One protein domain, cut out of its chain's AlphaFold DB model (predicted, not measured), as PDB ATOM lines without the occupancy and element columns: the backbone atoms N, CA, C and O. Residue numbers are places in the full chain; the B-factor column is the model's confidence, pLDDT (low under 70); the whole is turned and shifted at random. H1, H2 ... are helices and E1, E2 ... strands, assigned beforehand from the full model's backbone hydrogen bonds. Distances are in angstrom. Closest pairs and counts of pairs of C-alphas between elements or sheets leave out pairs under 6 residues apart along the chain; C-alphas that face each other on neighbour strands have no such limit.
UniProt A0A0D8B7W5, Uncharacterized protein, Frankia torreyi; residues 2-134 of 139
ATOM      1  N   ALA A   2     -26.999 -42.958 -50.884       46.81
ATOM      2  CA  ALA A   2     -27.986 -43.272 -49.852       46.81
ATOM      3  C   ALA A   2     -27.599 -42.529 -48.567       46.81
ATOM      4  O   ALA A   2     -26.446 -42.606 -48.133       46.81
ATOM      5  N   THR A   3     -28.521 -41.754 -48.003       65.62
ATOM      6  CA  THR A   3     -28.291 -41.050 -46.741       65.62
ATOM      7  C   THR A   3     -27.961 -42.078 -45.661       65.62
ATOM      8  O   THR A   3     -28.635 -43.097 -45.564       65.62
ATOM      9  N   ALA A   4     -26.959 -41.823 -44.812       89.75
ATOM     10  CA  ALA A   4     -26.656 -42.704 -43.674       89.75
ATOM     11  C   ALA A   4     -27.794 -42.759 -42.629       89.75
ATOM     12  O   ALA A   4     -27.727 -43.529 -41.666       89.75
ATOM     13  N   GLU A   5     -28.808 -41.915 -42.812       95.94
ATOM     14  CA  GLU A   5     -30.046 -41.881 -42.058       95.94
ATOM     15  C   GLU A   5     -30.859 -43.165 -42.256       95.94
ATOM     16  O   GLU A   5     -31.174 -43.550 -43.376       95.94
ATOM     17  N   GLN A   6     -31.182 -43.822 -41.145       96.81
ATOM     18  CA  GLN A   6     -31.845 -45.121 -41.104       96.81
ATOM     19  C   GLN A   6     -33.348 -44.992 -40.823       96.81
ATOM     20  O   GLN A   6     -34.156 -45.654 -41.466       96.81
ATOM     21  N   ALA A   7     -33.732 -44.196 -39.825       97.56
ATOM     22  CA  ALA A   7     -35.125 -44.065 -39.396       97.56
ATOM     23  C   ALA A   7     -35.387 -42.709 -38.741       97.56
ATOM     24  O   ALA A   7     -34.460 -42.108 -38.197       97.56
ATOM     25  N   ILE A   8     -36.645 -42.272 -38.723       98.25
ATOM     26  CA  ILE A   8     -37.106 -41.126 -37.933       98.25
ATOM     27  C   ILE A   8     -37.816 -41.641 -36.686       98.25
ATOM     28  O   ILE A   8     -38.658 -42.532 -36.772       98.25
ATOM     29  N   VAL A   9     -37.456 -41.095 -35.529       98.44
ATOM     30  CA  VAL A   9     -38.078 -41.403 -34.243       98.44
ATOM     31  C   VAL A   9     -38.816 -40.162 -33.771       98.44
ATOM     32  O   VAL A   9     -38.193 -39.128 -33.538       98.44
ATOM     33  N   TRP A  10     -40.128 -40.287 -33.615       98.38
ATOM     34  CA  TRP A  10     -40.985 -39.280 -32.998       98.38
ATOM     35  C   TRP A  10     -41.159 -39.605 -31.518       98.38
ATOM     36  O   TRP A  10     -41.349 -40.766 -31.156       98.38
ATOM     37  N   THR A  11     -41.064 -38.597 -30.658       97.25
ATOM     38  CA  THR A  11     -41.170 -38.769 -29.198       97.25
ATOM     39  C   THR A  11     -42.570 -38.470 -28.667       97.25
ATOM     40  O   THR A  11     -42.812 -38.612 -27.472       97.25
ATOM     41  N   GLU A  12     -43.485 -38.064 -29.546       96.94
ATOM     42  CA  GLU A  12     -44.864 -37.692 -29.235       96.94
ATOM     43  C   GLU A  12     -45.778 -37.819 -30.470       96.94
ATOM     44  O   GLU A  12     -45.328 -38.166 -31.565       96.94
ATOM     45  N   ASP A  13     -47.071 -37.540 -30.287       97.56
ATOM     46  CA  ASP A  13     -48.084 -37.587 -31.345       97.56
ATOM     47  C   ASP A  13     -47.982 -36.389 -32.308       97.56
ATOM     48  O   ASP A  13     -48.536 -35.310 -32.084       97.56
ATOM     49  N   ILE A  14     -47.307 -36.615 -33.433       97.94
ATOM     50  CA  ILE A  14     -47.104 -35.617 -34.490       97.94
ATOM     51  C   ILE A  14     -48.368 -35.239 -35.264       97.94
ATOM     52  O   ILE A  14     -48.378 -34.219 -35.958       97.94
ATOM     53  N   THR A  15     -49.451 -36.019 -35.161       97.06
ATOM     54  CA  THR A  15     -50.693 -35.724 -35.895       97.06
ATOM     55  C   THR A  15     -51.338 -34.421 -35.415       97.06
ATOM     56  O   THR A  15     -52.063 -33.769 -36.171       97.06
ATOM     57  N   ARG A  16     -50.983 -33.976 -34.203       95.50
ATOM     58  CA  ARG A  16     -51.427 -32.724 -33.577       95.50
ATOM     59  C   ARG A  16     -50.554 -31.514 -33.916       95.50
ATOM     60  O   ARG A  16     -50.963 -30.388 -33.661       95.50
ATOM     61  N   LEU A  17     -49.367 -31.726 -34.487       97.25
ATOM     62  CA  LEU A  17     -48.414 -30.653 -34.785       97.25
ATOM     63  C   LEU A  17     -48.581 -30.175 -36.229       97.25
ATOM     64  O   LEU A  17     -48.188 -30.916 -37.133       97.25
ATOM     65  N   PRO A  18     -49.134 -28.975 -36.488       94.94
ATOM     66  CA  PRO A  18     -49.408 -28.521 -37.848       94.94
ATOM     67  C   PRO A  18     -48.142 -28.505 -38.712       94.94
ATOM     68  O   PRO A  18     -48.190 -28.923 -39.864       94.94
ATOM     69  N   TYR A  19     -47.011 -28.105 -38.133       97.56
ATOM     70  CA  TYR A  19     -45.674 -28.279 -38.688       97.56
ATOM     71  C   TYR A  19     -44.674 -28.569 -37.565       97.56
ATOM     72  O   TYR A  19     -44.962 -28.350 -36.388       97.56
ATOM     73  N   VAL A  20     -43.487 -29.027 -37.951       98.44
ATOM     74  CA  VAL A  20     -42.280 -29.056 -37.115       98.44
ATOM     75  C   VAL A  20     -41.157 -28.335 -37.851       98.44
ATOM     76  O   VAL A  20     -41.200 -28.207 -39.075       98.44
ATOM     77  N   ARG A  21     -40.148 -27.868 -37.121       98.19
ATOM     78  CA  ARG A  21     -38.919 -27.324 -37.704       98.19
ATOM     79  C   ARG A  21     -37.937 -28.457 -37.964       98.19
ATOM     80  O   ARG A  21     -37.539 -29.129 -37.012       98.19
ATOM     81  N   GLU A  22     -37.569 -28.678 -39.221       97.88
ATOM     82  CA  GLU A  22     -36.564 -29.665 -39.624       97.88
ATOM     83  C   GLU A  22     -35.173 -29.022 -39.640       97.88
ATOM     84  O   GLU A  22     -34.898 -28.136 -40.442       97.88
ATOM     85  N   VAL A  23     -34.291 -29.465 -38.743       96.69
ATOM     86  CA  VAL A  23     -32.953 -28.887 -38.574       96.69
ATOM     87  C   VAL A  23     -31.884 -29.953 -38.753       96.69
ATOM     88  O   VAL A  23     -31.918 -30.994 -38.096       96.69
ATOM     89  N   GLU A  24     -30.886 -29.679 -39.588       95.31
ATOM     90  CA  GLU A  24     -29.660 -30.469 -39.624       95.31
ATOM     91  C   GLU A  24     -28.739 -30.090 -38.456       95.31
ATOM     92  O   GLU A  24     -28.325 -28.945 -38.293       95.31
ATOM     93  N   TYR A  25     -28.399 -31.069 -37.625       95.44
ATOM     94  CA  TYR A  25     -27.577 -30.893 -36.438       95.44
ATOM     95  C   TYR A  25     -26.287 -31.703 -36.555       95.44
ATOM     96  O   TYR A  25     -26.286 -32.928 -36.431       95.44
ATOM     97  N   ALA A  26     -25.174 -31.004 -36.784       93.81
ATOM     98  CA  ALA A  26     -23.857 -31.603 -37.010       93.81
ATOM     99  C   ALA A  26     -23.154 -32.091 -35.731       93.81
ATOM    100  O   ALA A  26     -22.155 -32.801 -35.817       93.81
ATOM    101  N   PHE A  27     -23.662 -31.725 -34.551       94.00
ATOM    102  CA  PHE A  27     -22.994 -31.968 -33.268       94.00
ATOM    103  C   PHE A  27     -23.595 -33.129 -32.471       94.00
ATOM    104  O   PHE A  27     -23.270 -33.301 -31.295       94.00
ATOM    105  N   ALA A  28     -24.446 -33.962 -33.076       94.75
ATOM    106  CA  ALA A  28     -25.005 -35.106 -32.369       94.75
ATOM    107  C   ALA A  28     -23.890 -36.082 -31.968       94.75
ATOM    108  O   ALA A  28     -23.188 -36.613 -32.820       94.75
ATOM    109  N   ASN A  29     -23.756 -36.365 -30.672       95.06
ATOM    110  CA  ASN A  29     -22.730 -37.264 -30.129       95.06
ATOM    111  C   ASN A  29     -23.155 -38.746 -30.110       95.06
ATOM    112  O   ASN A  29     -22.499 -39.599 -29.511       95.06
ATOM    113  N   THR A  30     -24.286 -39.071 -30.737       95.38
ATOM    114  CA  THR A  30     -24.795 -40.439 -30.854       95.38
ATOM    115  C   THR A  30     -25.419 -40.640 -32.230       95.38
ATOM    116  O   THR A  30     -25.938 -39.695 -32.823       95.38
ATOM    117  N   ARG A  31     -25.430 -41.885 -32.717       96.12
ATOM    118  CA  ARG A  31     -26.116 -42.260 -33.964       96.12
ATOM    119  C   ARG A  31     -27.597 -42.584 -33.768       96.12
ATOM    120  O   ARG A  31     -28.385 -42.365 -34.675       96.12
ATOM    121  N   GLN A  32     -27.967 -43.138 -32.613       96.81
ATOM    122  CA  GLN A  32     -29.290 -43.754 -32.412       96.81
ATOM    123  C   GLN A  32     -30.085 -43.185 -31.238       96.81
ATOM    124  O   GLN A  32     -31.310 -43.231 -31.249       96.81
ATOM    125  N   ARG A  33     -29.409 -42.662 -30.212       96.50
ATOM    126  CA  ARG A  33     -30.078 -42.181 -28.999       96.50
ATOM    127  C   ARG A  33     -30.662 -40.779 -29.221       96.50
ATOM    128  O   ARG A  33     -30.222 -40.088 -30.157       96.50
ATOM    129  N   PRO A  34     -31.602 -40.349 -28.358       95.44
ATOM    130  CA  PRO A  34     -32.079 -38.973 -28.341       95.44
ATOM    131  C   PRO A  34     -30.930 -37.967 -28.313       95.44
ATOM    132  O   PRO A  34     -29.880 -38.206 -27.706       95.44
ATOM    133  N   ILE A  35     -31.128 -36.850 -29.004       93.06
ATOM    134  CA  ILE A  35     -30.162 -35.756 -29.075       93.06
ATOM    135  C   ILE A  35     -30.411 -34.821 -27.892       93.06
ATOM    136  O   ILE A  35     -31.546 -34.427 -27.638       93.06
ATOM    137  N   ARG A  36     -29.345 -34.451 -27.174       90.75
ATOM    138  CA  ARG A  36     -29.409 -33.358 -26.197       90.75
ATOM    139  C   ARG A  36     -29.381 -32.039 -26.957       90.75
ATOM    140  O   ARG A  36     -28.345 -31.678 -27.513       90.75
ATOM    141  N   TRP A  37     -30.521 -31.365 -27.004       94.44
ATOM    142  CA  TRP A  37     -30.650 -30.063 -27.638       94.44
ATOM    143  C   TRP A  37     -30.236 -28.953 -26.658       94.44
ATOM    144  O   TRP A  37     -30.706 -28.969 -25.521       94.44
ATOM    145  N   PRO A  38     -29.352 -28.017 -27.048       91.25
ATOM    146  CA  PRO A  38     -28.855 -26.979 -26.142       91.25
ATOM    147  C   PRO A  38     -29.796 -25.769 -26.003       91.25
ATOM    148  O   PRO A  38     -29.568 -24.924 -25.145       91.25
ATOM    149  N   GLY A  39     -30.817 -25.651 -26.858       91.06
ATOM    150  CA  GLY A  39     -31.720 -24.499 -26.895       91.06
ATOM    151  C   GLY A  39     -33.050 -24.713 -26.161       91.06
ATOM    152  O   GLY A  39     -33.354 -25.827 -25.740       91.06
ATOM    153  N   PRO A  40     -33.890 -23.664 -26.076       94.06
ATOM    154  CA  PRO A  40     -35.200 -23.725 -25.420       94.06
ATOM    155  C   PRO A  40     -36.255 -24.497 -26.230       94.06
ATOM    156  O   PRO A  40     -37.379 -24.675 -25.766       94.06
ATOM    157  N   SER A  41     -35.930 -24.915 -27.456       96.75
ATOM    158  CA  SER A  41     -36.850 -25.650 -28.321       96.75
ATOM    159  C   SER A  41     -37.168 -27.031 -27.758       96.75
ATOM    160  O   SER A  41     -36.288 -27.750 -27.280       96.75
ATOM    161  N   ARG A  42     -38.423 -27.442 -27.916       97.12
ATOM    162  CA  ARG A  42     -38.884 -28.787 -27.588       97.12
ATOM    163  C   ARG A  42     -38.515 -29.736 -28.725       97.12
ATOM    164  O   ARG A  42     -38.911 -29.515 -29.866       97.12
ATOM    165  N   VAL A  43     -37.745 -30.782 -28.426       97.88
ATOM    166  CA  VAL A  43     -37.426 -31.842 -29.396       97.88
ATOM    167  C   VAL A  43     -38.607 -32.797 -29.476       97.88
ATOM    168  O   VAL A  43     -38.950 -33.426 -28.480       97.88
ATOM    169  N   VAL A  44     -39.203 -32.909 -30.660       98.31
ATOM    170  CA  VAL A  44     -40.372 -33.772 -30.914       98.31
ATOM    171  C   VAL A  44     -40.031 -34.985 -31.770       98.31
ATOM    172  O   VAL A  44     -40.795 -35.946 -31.855       98.31
ATOM    173  N   GLY A  45     -38.852 -34.972 -32.385       98.31
ATOM    174  CA  GLY A  45     -38.311 -36.119 -33.083       98.31
ATOM    175  C   GLY A  45     -36.856 -35.934 -33.470       98.31
ATOM    176  O   GLY A  45     -36.277 -34.851 -33.369       98.31
ATOM    177  N   TYR A  46     -36.249 -37.014 -33.933       98.38
ATOM    178  CA  TYR A  46     -34.887 -37.017 -34.439       98.38
ATOM    179  C   TYR A  46     -34.690 -38.155 -35.428       98.38
ATOM    180  O   TYR A  46     -35.338 -39.199 -35.347       98.38
ATOM    181  N   SER A  47     -33.731 -37.998 -36.330       98.06
ATOM    182  CA  SER A  47     -33.313 -39.095 -37.184       98.06
ATOM    183  C   SER A  47     -32.269 -39.968 -36.514       98.06
ATOM    184  O   SER A  47     -31.480 -39.498 -35.702       98.06
ATOM    185  N   THR A  48     -32.264 -41.257 -36.810       98.00
ATOM    186  CA  THR A  48     -31.227 -42.209 -36.407       98.00
ATOM    187  C   THR A  48     -30.361 -42.534 -37.606       98.00
ATOM    188  O   THR A  48     -30.822 -42.481 -38.742       98.00
ATOM    189  N   LEU A  49     -29.107 -42.885 -37.359       97.38
ATOM    190  CA  LEU A  49     -28.177 -43.308 -38.395       97.38
ATOM    191  C   LEU A  49     -27.899 -44.805 -38.286       97.38
ATOM    192  O   LEU A  49     -27.929 -45.383 -37.191       97.38
ATOM    193  N   HIS A  50     -27.522 -45.407 -39.413       96.25
ATOM    194  CA  HIS A  50     -26.932 -46.740 -39.420       96.25
ATOM    195  C   HIS A  50     -25.721 -46.797 -38.486       96.25
ATOM    196  O   HIS A  50     -24.947 -45.845 -38.384       96.25
ATOM    197  N   LYS A  51     -25.500 -47.940 -37.824       93.00
ATOM    198  CA  LYS A  51     -24.351 -48.127 -36.912       93.00
ATOM    199  C   LYS A  51     -22.999 -47.880 -37.598       93.00
ATOM    200  O   LYS A  51     -22.054 -47.460 -36.938       93.00
ATOM    201  N   THR A  52     -22.938 -48.098 -38.910       93.00
ATOM    202  CA  THR A  52     -21.769 -47.895 -39.775       93.00
ATOM    203  C   THR A  52     -21.624 -46.463 -40.298       93.00
ATOM    204  O   THR A  52     -20.659 -46.173 -40.998       93.00
ATOM    205  N   ALA A  53     -22.546 -45.550 -39.967       93.62
ATOM    206  CA  ALA A  53     -22.494 -44.168 -40.431       93.62
ATOM    207  C   ALA A  53     -21.194 -43.481 -39.996       93.62
ATOM    208  O   ALA A  53     -20.794 -43.563 -38.827       93.62
ATOM    209  N   ARG A  54     -20.546 -42.779 -40.927       92.44
ATOM    210  CA  ARG A  54     -19.321 -42.025 -40.652       92.44
ATOM    211  C   ARG A  54     -19.641 -40.771 -39.833       92.44
ATOM    212  O   ARG A  54     -20.684 -40.151 -40.019       92.44
ATOM    213  N   SER A  55     -18.752 -40.421 -38.912       92.56
ATOM    214  CA  SER A  55     -18.810 -39.152 -38.184       92.56
ATOM    215  C   SER A  55     -18.261 -38.012 -39.052       92.56
ATOM    216  O   SER A  55     -17.302 -38.230 -39.791       92.56
ATOM    217  N   GLN A  56     -18.831 -36.810 -38.945       88.81
ATOM    218  CA  GLN A  56     -18.337 -35.620 -39.659       88.81
ATOM    219  C   GLN A  56     -17.026 -35.117 -39.042       88.81
ATOM    220  O   GLN A  56     -16.066 -34.818 -39.743       88.81
ATOM    221  N   THR A  57     -16.973 -35.102 -37.710       91.12
ATOM    222  CA  THR A  57     -15.774 -34.876 -36.891       91.12
ATOM    223  C   THR A  57     -15.704 -35.967 -35.816       91.12
ATOM    224  O   THR A  57     -16.700 -36.668 -35.613       91.12
ATOM    225  N   PRO A  58     -14.560 -36.199 -35.146       92.88
ATOM    226  CA  PRO A  58     -14.448 -37.256 -34.141       92.88
ATOM    227  C   PRO A  58     -15.577 -37.195 -33.100       92.88
ATOM    228  O   PRO A  58     -15.708 -36.227 -32.363       92.88
ATOM    229  N   GLY A  59     -16.419 -38.233 -33.068       90.94
ATOM    230  CA  GLY A  59     -17.533 -38.344 -32.121       90.94
ATOM    231  C   GLY A  59     -18.824 -37.603 -32.492       90.94
ATOM    232  O   GLY A  59     -19.816 -37.810 -31.797       90.94
ATOM    233  N   HIS A  60     -18.864 -36.821 -33.577       95.25
ATOM    234  CA  HIS A  60     -20.055 -36.061 -33.979       95.25
ATOM    235  C   HIS A  60     -20.630 -36.494 -35.329       95.25
ATOM    236  O   HIS A  60     -19.916 -36.767 -36.298       95.25
ATOM    237  N   PHE A  61     -21.955 -36.532 -35.397       95.56
ATOM    238  CA  PHE A  61     -22.720 -37.001 -36.542       95.56
ATOM    239  C   PHE A  61     -23.705 -35.932 -37.001       95.56
ATOM    240  O   PHE A  61     -24.368 -35.312 -36.171       95.56
ATOM    241  N   LEU A  62     -23.850 -35.783 -38.320       95.06
ATOM    242  CA  LEU A  62     -24.937 -35.008 -38.907       95.06
ATOM    243  C   LEU A  62     -26.236 -35.803 -38.800       95.06
ATOM    244  O   LEU A  62     -26.317 -36.930 -39.293       95.06
ATOM    245  N   ARG A  63     -27.232 -35.238 -38.125       96.62
ATOM    246  CA  ARG A  63     -28.558 -35.841 -37.938       96.62
ATOM    247  C   ARG A  63     -29.631 -34.782 -38.099       96.62
ATOM    248  O   ARG A  63     -29.400 -33.632 -37.744       96.62
ATOM    249  N   ARG A  64     -30.814 -35.175 -38.560       97.25
ATOM    250  CA  ARG A  64     -31.983 -34.298 -38.530       97.25
ATOM    251  C   ARG A  64     -32.612 -34.314 -37.145       97.25
ATOM    252  O   ARG A  64     -32.700 -35.363 -36.500       97.25
ATOM    253  N   VAL A  65     -33.041 -33.150 -36.691       98.06
ATOM    254  CA  VAL A  65     -33.769 -32.939 -35.440       98.06
ATOM    255  C   VAL A  65     -35.040 -32.185 -35.772       98.06
ATOM    256  O   VAL A  65     -35.009 -31.230 -36.544       98.06
ATOM    257  N   PHE A  66     -36.148 -32.625 -35.188       98.50
ATOM    258  CA  PHE A  66     -37.449 -32.006 -35.380       98.50
ATOM    259  C   PHE A  66     -37.843 -31.289 -34.102       98.50
ATOM    260  O   PHE A  66     -37.865 -31.887 -33.020       98.50
ATOM    261  N   LEU A  67     -38.106 -29.995 -34.233       98.38
ATOM    262  CA  LEU A  67     -38.289 -29.094 -33.105       98.38
ATOM    263  C   LEU A  67     -39.635 -28.380 -33.181       98.38
ATOM    264  O   LEU A  67     -40.147 -28.101 -34.265       98.38
ATOM    265  N   VAL A  68     -40.137 -28.013 -32.010       98.38
ATOM    266  CA  VAL A  68     -41.189 -27.014 -31.832       98.38
ATOM    267  C   VAL A  68     -40.620 -25.882 -30.981       98.38
ATOM    268  O   VAL A  68     -40.051 -26.116 -29.909       98.38
ATOM    269  N   GLN A  69     -40.724 -24.652 -31.471       97.81
ATOM    270  CA  GLN A  69     -40.358 -23.451 -30.727       97.81
ATOM    271  C   GLN A  69     -41.549 -22.903 -29.927       97.81
ATOM    272  O   GLN A  69     -42.692 -23.064 -30.349       97.81
ATOM    273  N   PRO A  70     -41.310 -22.183 -28.813       97.12
ATOM    274  CA  PRO A  70     -42.383 -21.631 -27.975       97.12
ATOM    275  C   PRO A  70     -43.359 -20.681 -28.684       97.12
ATOM    276  O   PRO A  70     -44.430 -20.408 -28.155       97.12
ATOM    277  N   HIS A  71     -42.974 -20.135 -29.840       95.75
ATOM    278  CA  HIS A  71     -43.783 -19.218 -30.647       95.75
ATOM    279  C   HIS A  71     -44.308 -19.862 -31.942       95.75
ATOM    280  O   HIS A  71     -44.856 -19.165 -32.796       95.75
ATOM    281  N   ASP A  72     -44.125 -21.174 -32.110       96.81
ATOM    282  CA  ASP A  72     -44.719 -21.906 -33.224       96.81
ATOM    283  C   ASP A  72     -46.232 -22.052 -33.044       96.81
ATOM    284  O   ASP A  72     -46.760 -22.017 -31.932       96.81
ATOM    285  N   ARG A  73     -46.945 -22.247 -34.158       95.25
ATOM    286  CA  ARG A  73     -48.417 -22.252 -34.194       95.25
ATOM    287  C   ARG A  73     -49.071 -23.295 -33.277       95.25
ATOM    288  O   ARG A  73     -50.203 -23.086 -32.860       95.25
ATOM    289  N   SER A  74     -48.398 -24.403 -32.964       95.75
ATOM    290  CA  SER A  74     -48.916 -25.388 -31.998       95.75
ATOM    291  C   SER A  74     -48.985 -24.845 -30.571       95.75
ATOM    292  O   SER A  74     -49.851 -25.263 -29.812       95.75
ATOM    293  N   GLU A  75     -48.085 -23.929 -30.216       96.56
ATOM    294  CA  GLU A  75     -47.987 -23.332 -28.881       96.56
ATOM    295  C   GLU A  75     -48.703 -21.976 -28.823       96.56
ATOM    296  O   GLU A  75     -49.292 -21.614 -27.808       96.56
ATOM    297  N   GLN A  76     -48.666 -21.224 -29.926       96.38
ATOM    298  CA  GLN A  76     -49.275 -19.904 -30.063       96.38
ATOM    299  C   GLN A  76     -50.123 -19.844 -31.344       96.38
ATOM    300  O   GLN A  76     -49.667 -19.311 -32.361       96.38
ATOM    301  N   PRO A  77     -51.357 -20.382 -31.324       92.31
ATOM    302  CA  PRO A  77     -52.195 -20.492 -32.520       92.31
ATOM    303  C   PRO A  77     -52.541 -19.138 -33.150       92.31
ATOM    304  O   PRO A  77     -52.616 -19.040 -34.372       92.31
ATOM    305  N   ASP A  78     -52.666 -18.085 -32.339       92.12
ATOM    306  CA  ASP A  78     -52.949 -16.716 -32.791       92.12
ATOM    307  C   ASP A  78     -51.689 -15.849 -32.981       92.12
ATOM    308  O   ASP A  78     -51.795 -14.649 -33.243       92.12
ATOM    309  N   GLY A  79     -50.499 -16.445 -32.850       91.31
ATOM    310  CA  GLY A  79     -49.210 -15.757 -32.910       91.31
ATOM    311  C   GLY A  79     -48.718 -15.444 -34.329       91.31
ATOM    312  O   GLY A  79     -49.460 -15.477 -35.312       91.31
ATOM    313  N   VAL A  80     -47.415 -15.167 -34.449       89.94
ATOM    314  CA  VAL A  80     -46.772 -14.778 -35.723       89.94
ATOM    315  C   VAL A  80     -46.922 -15.835 -36.822       89.94
ATOM    316  O   VAL A  80     -47.026 -15.490 -37.996       89.94
ATOM    317  N   TYR A  81     -47.019 -17.110 -36.438       91.62
ATOM    318  CA  TYR A  81     -47.253 -18.228 -37.351       91.62
ATOM    319  C   TYR A  81     -48.713 -18.685 -37.401       91.62
ATOM    320  O   TYR A  81     -48.972 -19.791 -37.866       91.62
ATOM    321  N   ARG A  82     -49.686 -17.850 -36.991       86.44
ATOM    322  CA  ARG A  82     -51.127 -18.117 -37.200       86.44
ATOM    323  C   ARG A  82     -51.424 -18.499 -38.650       86.44
ATOM    324  O   ARG A  82     -52.255 -19.359 -38.922       86.44
ATOM    325  N   THR A  83     -50.714 -17.862 -39.579       81.25
ATOM    326  CA  THR A  83     -50.668 -18.220 -40.998       81.25
ATOM    327  C   THR A  83     -49.218 -18.354 -41.433       81.25
ATOM    328  O   THR A  83     -48.399 -17.515 -41.065       81.25
ATOM    329  N   GLY A  84     -48.931 -19.329 -42.282       86.06
ATOM    330  CA  GLY A  84     -47.581 -19.659 -42.708       86.06
ATOM    331  C   GLY A  84     -46.859 -20.589 -41.734       86.06
ATOM    332  O   GLY A  84     -47.400 -21.046 -40.725       86.06
ATOM    333  N   CYS A  85     -45.605 -20.866 -42.060       89.19
ATOM    334  CA  CYS A  85     -44.641 -21.513 -41.181       89.19
ATOM    335  C   CYS A  85     -43.244 -20.947 -41.490       89.19
ATOM    336  O   CYS A  85     -43.053 -20.361 -42.564       89.19
ATOM    337  N   PRO A  86     -42.271 -21.097 -40.581       92.44
ATOM    338  CA  PRO A  86     -40.874 -20.732 -40.832       92.44
ATOM    339  C   PRO A  86     -40.287 -21.470 -42.052       92.44
ATOM    340  O   PRO A  86     -40.883 -22.426 -42.561       92.44
ATOM    341  N   SER A  87     -39.113 -21.041 -42.532       89.88
ATOM    342  CA  SER A  87     -38.468 -21.629 -43.719       89.88
ATOM    343  C   SER A  87     -38.092 -23.100 -43.526       89.88
ATOM    344  O   SER A  87     -38.204 -23.895 -44.455       89.88
ATOM    345  N   GLU A  88     -37.748 -23.493 -42.311       93.56
ATOM    346  CA  GLU A  88     -37.507 -24.876 -41.907       93.56
ATOM    347  C   GLU A  88     -38.793 -25.643 -41.533       93.56
ATOM    348  O   GLU A  88     -38.740 -26.810 -41.150       93.56
ATOM    349  N   GLY A  89     -39.960 -24.991 -41.605       96.31
ATOM    350  CA  GLY A  89     -41.255 -25.574 -41.269       96.31
ATOM    351  C   GLY A  89     -41.727 -26.587 -42.312       96.31
ATOM    352  O   GLY A  89     -41.951 -26.239 -43.479       96.31
ATOM    353  N   VAL A  90     -41.932 -27.829 -41.869       96.81
ATOM    354  CA  VAL A  90     -42.400 -28.959 -42.686       96.81
ATOM    355  C   VAL A  90     -43.565 -29.688 -42.022       96.81
ATOM    356  O   VAL A  90     -43.715 -29.680 -40.800       96.81
ATOM    357  N   ASP A  91     -44.393 -30.352 -42.826       96.94
ATOM    358  CA  ASP A  91     -45.433 -31.245 -42.329       96.94
ATOM    359  C   ASP A  91     -44.791 -32.549 -41.834       96.94
ATOM    360  O   ASP A  91     -44.256 -33.303 -42.660       96.94
ATOM    361  N   PRO A  92     -44.851 -32.861 -40.525       97.81
ATOM    362  CA  PRO A  92     -44.224 -34.062 -39.982       97.81
ATOM    363  C   PRO A  92     -44.763 -35.357 -40.608       97.81
ATOM    364  O   PRO A  92     -44.048 -36.355 -40.636       97.81
ATOM    365  N   LEU A  93     -45.977 -35.348 -41.177       97.38
ATOM    366  CA  LEU A  93     -46.574 -36.515 -41.842       97.38
ATOM    367  C   LEU A  93     -45.938 -36.841 -43.202       97.38
ATOM    368  O   LEU A  93     -46.170 -37.914 -43.754       97.38
ATOM    369  N   THR A  94     -45.139 -35.928 -43.750       96.31
ATOM    370  CA  THR A  94     -44.443 -36.115 -45.035       96.31
ATOM    371  C   THR A  94     -42.983 -36.522 -44.875       96.31
ATOM    372  O   THR A  94     -42.328 -36.874 -45.855       96.31
ATOM    373  N   VAL A  95     -42.463 -36.466 -43.648       96.88
ATOM    374  CA  VAL A  95     -41.065 -36.749 -43.345       96.88
ATOM    375  C   VAL A  95     -40.807 -38.250 -43.476       96.88
ATOM    376  O   VAL A  95     -41.472 -39.073 -42.847       96.88
ATOM    377  N   GLN A  96     -39.786 -38.606 -44.255       96.19
ATOM    378  CA  GLN A  96     -39.291 -39.978 -44.382       96.19
ATOM    379  C   GLN A  96     -37.768 -40.003 -44.234       96.19
ATOM    380  O   GLN A  96     -37.124 -38.986 -44.508       96.19
ATOM    381  N   PRO A  97     -37.162 -41.134 -43.831       96.12
ATOM    382  CA  PRO A  97     -35.709 -41.256 -43.789       96.12
ATOM    383  C   PRO A  97     -35.071 -40.915 -45.142       96.12
ATOM    384  O   PRO A  97     -35.496 -41.413 -46.181       96.12
ATOM    385  N   GLY A  98     -34.073 -40.040 -45.130       93.00
ATOM    386  CA  GLY A  98     -33.349 -39.564 -46.305       93.00
ATOM    387  C   GLY A  98     -34.108 -38.586 -47.200       93.00
ATOM    388  O   GLY A  98     -33.550 -38.131 -48.196       93.00
ATOM    389  N   VAL A  99     -35.356 -38.249 -46.864       93.38
ATOM    390  CA  VAL A  99     -36.208 -37.361 -47.661       93.38
ATOM    391  C   VAL A  99     -36.579 -36.135 -46.828       93.38
ATOM    392  O   VAL A  99     -37.182 -36.298 -45.760       93.38
ATOM    393  N   PRO A 100     -36.245 -34.914 -47.285       89.81
ATOM    394  CA  PRO A 100     -36.695 -33.688 -46.636       89.81
ATOM    395  C   PRO A 100     -38.217 -33.651 -46.498       89.81
ATOM    396  O   PRO A 100     -38.943 -34.047 -47.419       89.81
ATOM    397  N   GLY A 101     -38.702 -33.167 -45.357       92.12
ATOM    398  CA  GLY A 101     -40.117 -32.906 -45.160       92.12
ATOM    399  C   GLY A 101     -40.643 -31.889 -46.172       92.12
ATOM    400  O   GLY A 101     -39.920 -31.043 -46.703       92.12
ATOM    401  N   ARG A 102     -41.938 -31.973 -46.464       92.19
ATOM    402  CA  ARG A 102     -42.623 -31.069 -47.387       92.19
ATOM    403  C   ARG A 102     -43.477 -30.086 -46.617       92.19
ATOM    404  O   ARG A 102     -44.098 -30.421 -45.612       92.19
ATOM    405  N   ARG A 103     -43.576 -28.871 -47.139       90.75
ATOM    406  CA  ARG A 103     -44.501 -27.865 -46.632       90.75
ATOM    407  C   ARG A 103     -45.858 -28.038 -47.308       90.75
ATOM    408  O   ARG A 103     -46.048 -27.619 -48.443       90.75
ATOM    409  N   THR A 104     -46.778 -28.707 -46.624       90.00
ATOM    410  CA  THR A 104     -48.154 -28.927 -47.097       90.00
ATOM    411  C   THR A 104     -49.067 -27.762 -46.712       90.00
ATOM    412  O   THR A 104     -48.692 -26.888 -45.924       90.00
ATOM    413  N   ARG A 105     -50.320 -27.795 -47.179       86.56
ATOM    414  CA  ARG A 105     -51.400 -26.908 -46.697       86.56
ATOM    415  C   ARG A 105     -51.556 -26.900 -45.184       86.56
ATOM    416  O   ARG A 105     -51.729 -25.838 -44.590       86.56
ATOM    417  N   ARG A 106     -51.436 -28.073 -44.560       89.12
ATOM    418  CA  ARG A 106     -51.501 -28.251 -43.104       89.12
ATOM    419  C   ARG A 106     -50.352 -27.513 -42.413       89.12
ATOM    420  O   ARG A 106     -50.597 -26.695 -41.517       89.12
ATOM    421  N   ALA A 107     -49.124 -27.718 -42.892       91.69
ATOM    422  CA  ALA A 107     -47.937 -27.037 -42.373       91.69
ATOM    423  C   ALA A 107     -47.975 -25.528 -42.582       91.69
ATOM    424  O   ALA A 107     -47.610 -24.776 -41.683       91.69
ATOM    425  N   TRP A 108     -48.498 -25.075 -43.714       88.06
ATOM    426  CA  TRP A 108     -48.648 -23.656 -43.999       88.06
ATOM    427  C   TRP A 108     -49.833 -23.009 -43.268       88.06
ATOM    428  O   TRP A 108     -49.809 -21.815 -43.004       88.06
ATOM    429  N   GLY A 109     -50.880 -23.759 -42.922       83.12
ATOM    430  CA  GLY A 109     -52.075 -23.193 -42.285       83.12
ATOM    431  C   GLY A 109     -52.937 -22.361 -43.232       83.12
ATOM    432  O   GLY A 109     -53.515 -21.357 -42.823       83.12
ATOM    433  N   CYS A 110     -52.999 -22.751 -44.505       70.50
ATOM    434  CA  CYS A 110     -53.947 -22.190 -45.461       70.50
ATOM    435  C   CYS A 110     -54.458 -23.311 -46.367       70.50
ATOM    436  O   CYS A 110     -53.687 -23.862 -47.154       70.50
ATOM    437  N   ASP A 111     -55.756 -23.607 -46.291       60.34
ATOM    438  CA  ASP A 111     -56.424 -24.682 -47.050       60.34
ATOM    439  C   ASP A 111     -56.323 -24.511 -48.578       60.34
ATOM    440  O   ASP A 111     -56.520 -25.452 -49.348       60.34
ATOM    441  N   ASN A 112     -55.939 -23.308 -49.003       53.91
ATOM    442  CA  ASN A 112     -55.816 -22.876 -50.387       53.91
ATOM    443  C   ASN A 112     -54.366 -22.822 -50.909       53.91
ATOM    444  O   ASN A 112     -54.149 -22.393 -52.042       53.91
ATOM    445  N   ALA A 113     -53.362 -23.210 -50.112       49.00
ATOM    446  CA  ALA A 113     -51.978 -23.260 -50.587       49.00
ATOM    447  C   ALA A 113     -51.762 -24.472 -51.523       49.00
ATOM    448  O   ALA A 113     -52.194 -25.572 -51.194       49.00
ATOM    449  N   PRO A 114     -51.125 -24.338 -52.696       46.66
ATOM    450  CA  PRO A 114     -50.784 -25.508 -53.502       46.66
ATOM    451  C   PRO A 114     -49.684 -26.333 -52.809       46.66
ATOM    452  O   PRO A 114     -48.769 -25.769 -52.213       46.66
ATOM    453  N   ASP A 115     -49.751 -27.663 -52.912       48.62
ATOM    454  CA  ASP A 115     -48.683 -28.557 -52.448       48.62
ATOM    455  C   ASP A 115     -47.454 -28.378 -53.368       48.62
ATOM    456  O   ASP A 115     -47.468 -28.834 -54.509       48.62
ATOM    457  N   GLN A 116     -46.411 -27.663 -52.920       49.78
ATOM    458  CA  GLN A 116     -45.249 -27.295 -53.752       49.78
ATOM    459  C   GLN A 116     -43.903 -27.627 -53.068       49.78
ATOM    460  O   GLN A 116     -43.762 -27.434 -51.857       49.78
ATOM    461  N   PRO A 117     -42.889 -28.105 -53.821       40.72
ATOM    462  CA  PRO A 117     -41.496 -28.107 -53.381       40.72
ATOM    463  C   PRO A 117     -40.935 -26.674 -53.287       40.72
ATOM    464  O   PRO A 117     -41.426 -25.740 -53.916       40.72
ATOM    465  N   HIS A 118     -39.893 -26.515 -52.476       41.91
ATOM    466  CA  HIS A 118     -39.406 -25.289 -51.828       41.91
ATOM    467  C   HIS A 118     -38.812 -24.168 -52.726       41.91
ATOM    468  O   HIS A 118     -38.014 -23.378 -52.231       41.91
ATOM    469  N   HIS A 119     -39.202 -24.027 -54.003       37.06
ATOM    470  CA  HIS A 119     -38.592 -23.041 -54.922       37.06
ATOM    471  C   HIS A 119     -39.528 -22.295 -55.902       37.06
ATOM    472  O   HIS A 119     -39.033 -21.557 -56.751       37.06
ATOM    473  N   ALA A 120     -40.857 -22.424 -55.829       40.09
ATOM    474  CA  ALA A 120     -41.739 -21.704 -56.760       40.09
ATOM    475  C   ALA A 120     -42.129 -20.304 -56.240       40.09
ATOM    476  O   ALA A 120     -42.825 -20.179 -55.234       40.09
ATOM    477  N   ALA A 121     -41.711 -19.253 -56.948       45.66
ATOM    478  CA  ALA A 121     -42.201 -17.887 -56.751       45.66
ATOM    479  C   ALA A 121     -43.686 -17.757 -57.154       45.66
ATOM    480  O   ALA A 121     -44.123 -18.377 -58.126       45.66
ATOM    481  N   GLY A 122     -44.465 -16.916 -56.463       54.12
ATOM    482  CA  GLY A 122     -45.849 -16.626 -56.858       54.12
ATOM    483  C   GLY A 122     -46.587 -15.638 -55.953       54.12
ATOM    484  O   GLY A 122     -45.991 -14.952 -55.123       54.12
ATOM    485  N   ARG A 123     -47.916 -15.579 -56.093       52.88
ATOM    486  CA  ARG A 123     -48.873 -14.936 -55.171       52.88
ATOM    487  C   ARG A 123     -50.029 -15.909 -54.964       52.88
ATOM    488  O   ARG A 123     -50.483 -16.511 -55.932       52.88
ATOM    489  N   CYS A 124     -50.494 -16.110 -53.732       49.44
ATOM    490  CA  CYS A 124     -51.679 -16.943 -53.511       49.44
ATOM    491  C   CYS A 124     -52.900 -16.268 -54.172       49.44
ATOM    492  O   CYS A 124     -53.238 -15.152 -53.768       49.44
ATOM    493  N   PRO A 125     -53.587 -16.902 -55.143       41.47
ATOM    494  CA  PRO A 125     -54.693 -16.276 -55.873       41.47
ATOM    495  C   PRO A 125     -55.951 -16.063 -55.016       41.47
ATOM    496  O   PRO A 125     -56.879 -15.399 -55.460       41.47
ATOM    497  N   LEU A 126     -55.987 -16.607 -53.793       41.59
ATOM    498  CA  LEU A 126     -57.152 -16.544 -52.905       41.59
ATOM    499  C   LEU A 126     -56.944 -15.640 -51.684       41.59
ATOM    500  O   LEU A 126     -57.876 -14.957 -51.278       41.59
ATOM    501  N   CYS A 127     -55.737 -15.583 -51.107       51.03
ATOM    502  CA  CYS A 127     -55.443 -14.674 -49.987       51.03
ATOM    503  C   CYS A 127     -54.549 -13.483 -50.362       51.03
ATOM    504  O   CYS A 127     -54.234 -12.664 -49.502       51.03
ATOM    505  N   GLY A 128     -54.100 -13.390 -51.620       50.50
ATOM    506  CA  GLY A 128     -53.332 -12.260 -52.151       50.50
ATOM    507  C   GLY A 128     -51.899 -12.123 -51.624       50.50
ATOM    508  O   GLY A 128     -51.162 -11.253 -52.102       50.50
ATOM    509  N   ARG A 129     -51.473 -12.968 -50.674       52.41
ATOM    510  CA  ARG A 129     -50.133 -12.894 -50.073       52.41
ATOM    511  C   ARG A 129     -49.063 -13.335 -51.063       52.41
ATOM    512  O   ARG A 129     -49.209 -14.351 -51.750       52.41
ATOM    513  N   GLN A 130     -48.023 -12.516 -51.148       53.84
ATOM    514  CA  GLN A 130     -46.845 -12.763 -51.960       53.84
ATOM    515  C   GLN A 130     -45.989 -13.829 -51.280       53.84
ATOM    516  O   GLN A 130     -45.967 -13.936 -50.055       53.84
ATOM    517  N   TRP A 131     -45.348 -14.663 -52.086       56.69
ATOM    518  CA  TRP A 131     -44.342 -15.587 -51.598       56.69
ATOM    519  C   TRP A 131     -43.106 -14.723 -51.409       56.69
ATOM    520  O   TRP A 131     -42.446 -14.384 -52.390       56.69
ATOM    521  N   ASP A 132     -42.866 -14.255 -50.189       42.34
ATOM    522  CA  ASP A 132     -41.644 -13.510 -49.934       42.34
ATOM    523  C   ASP A 132     -40.502 -14.509 -50.106       42.34
ATOM    524  O   ASP A 132     -40.334 -15.445 -49.318       42.34
ATOM    525  N   HIS A 133     -39.750 -14.345 -51.195       39.44
ATOM    526  CA  HIS A 133     -38.378 -14.804 -51.223       39.44
ATOM    527  C   HIS A 133     -37.759 -14.249 -49.945       39.44
ATOM    528  O   HIS A 133     -37.756 -13.036 -49.733       39.44
ATOM    529  N   LEU A 134     -37.290 -15.125 -49.058       39.56
ATOM    530  CA  LEU A 134     -36.295 -14.681 -48.103       39.56
ATOM    531  C   LEU A 134     -35.173 -14.104 -48.958       39.56
ATOM    532  O   LEU A 134     -34.577 -14.827 -49.755       39.56
TER     533      LEU A 134
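This is residues 2 to 134 of the 139 residues of an uncharacterized protein of Frankia torreyi (UniProt A0A0D8B7W5). There is little regular structure: a small, strongly twisted antiparallel sheet, ordered E1 E3 E4 E2, makes one part, and long loops with one short helix, H1, reach away from it. Residues 89 to 90 pair with E2, tying the loop before H1 to the sheet. The 133 printed residues, 35 in named elements, run E1 E2 E3 E4 H1, mostly strand; the whole is compact, radius of gyration of the C-alphas 15.9 A, spanning 50 by 29 by 25 A.

E1, residues 5 to 10, neighbours E3, residues 42 to 49, with N 6 and O 48 2.8 A apart. E3 and E4, residues 61 to 68, form a hairpin at 153 degrees, N 44 to O 66 2.9 A. E4 neighbours E2, residues 20 to 28, N 23 to O 65 2.9 A. H1, residues 105 to 108, is not on the sheet and is too short for an O i to N i+4 pair.

E1 begins at C-alpha 5 (-30.046, -41.881, -42.058). E2 spans 18.9 A and bends by 65 degrees at residue 25; E3 spans 21.0 A, E4 21.5 A. H1 ends at C-alpha 108 (-48.648, -23.656, -43.999).

The printed part has no cut. The link E4 to H1 is long, 36 residues. Residues 2 to 3 and 111 to 134 are under pLDDT 70.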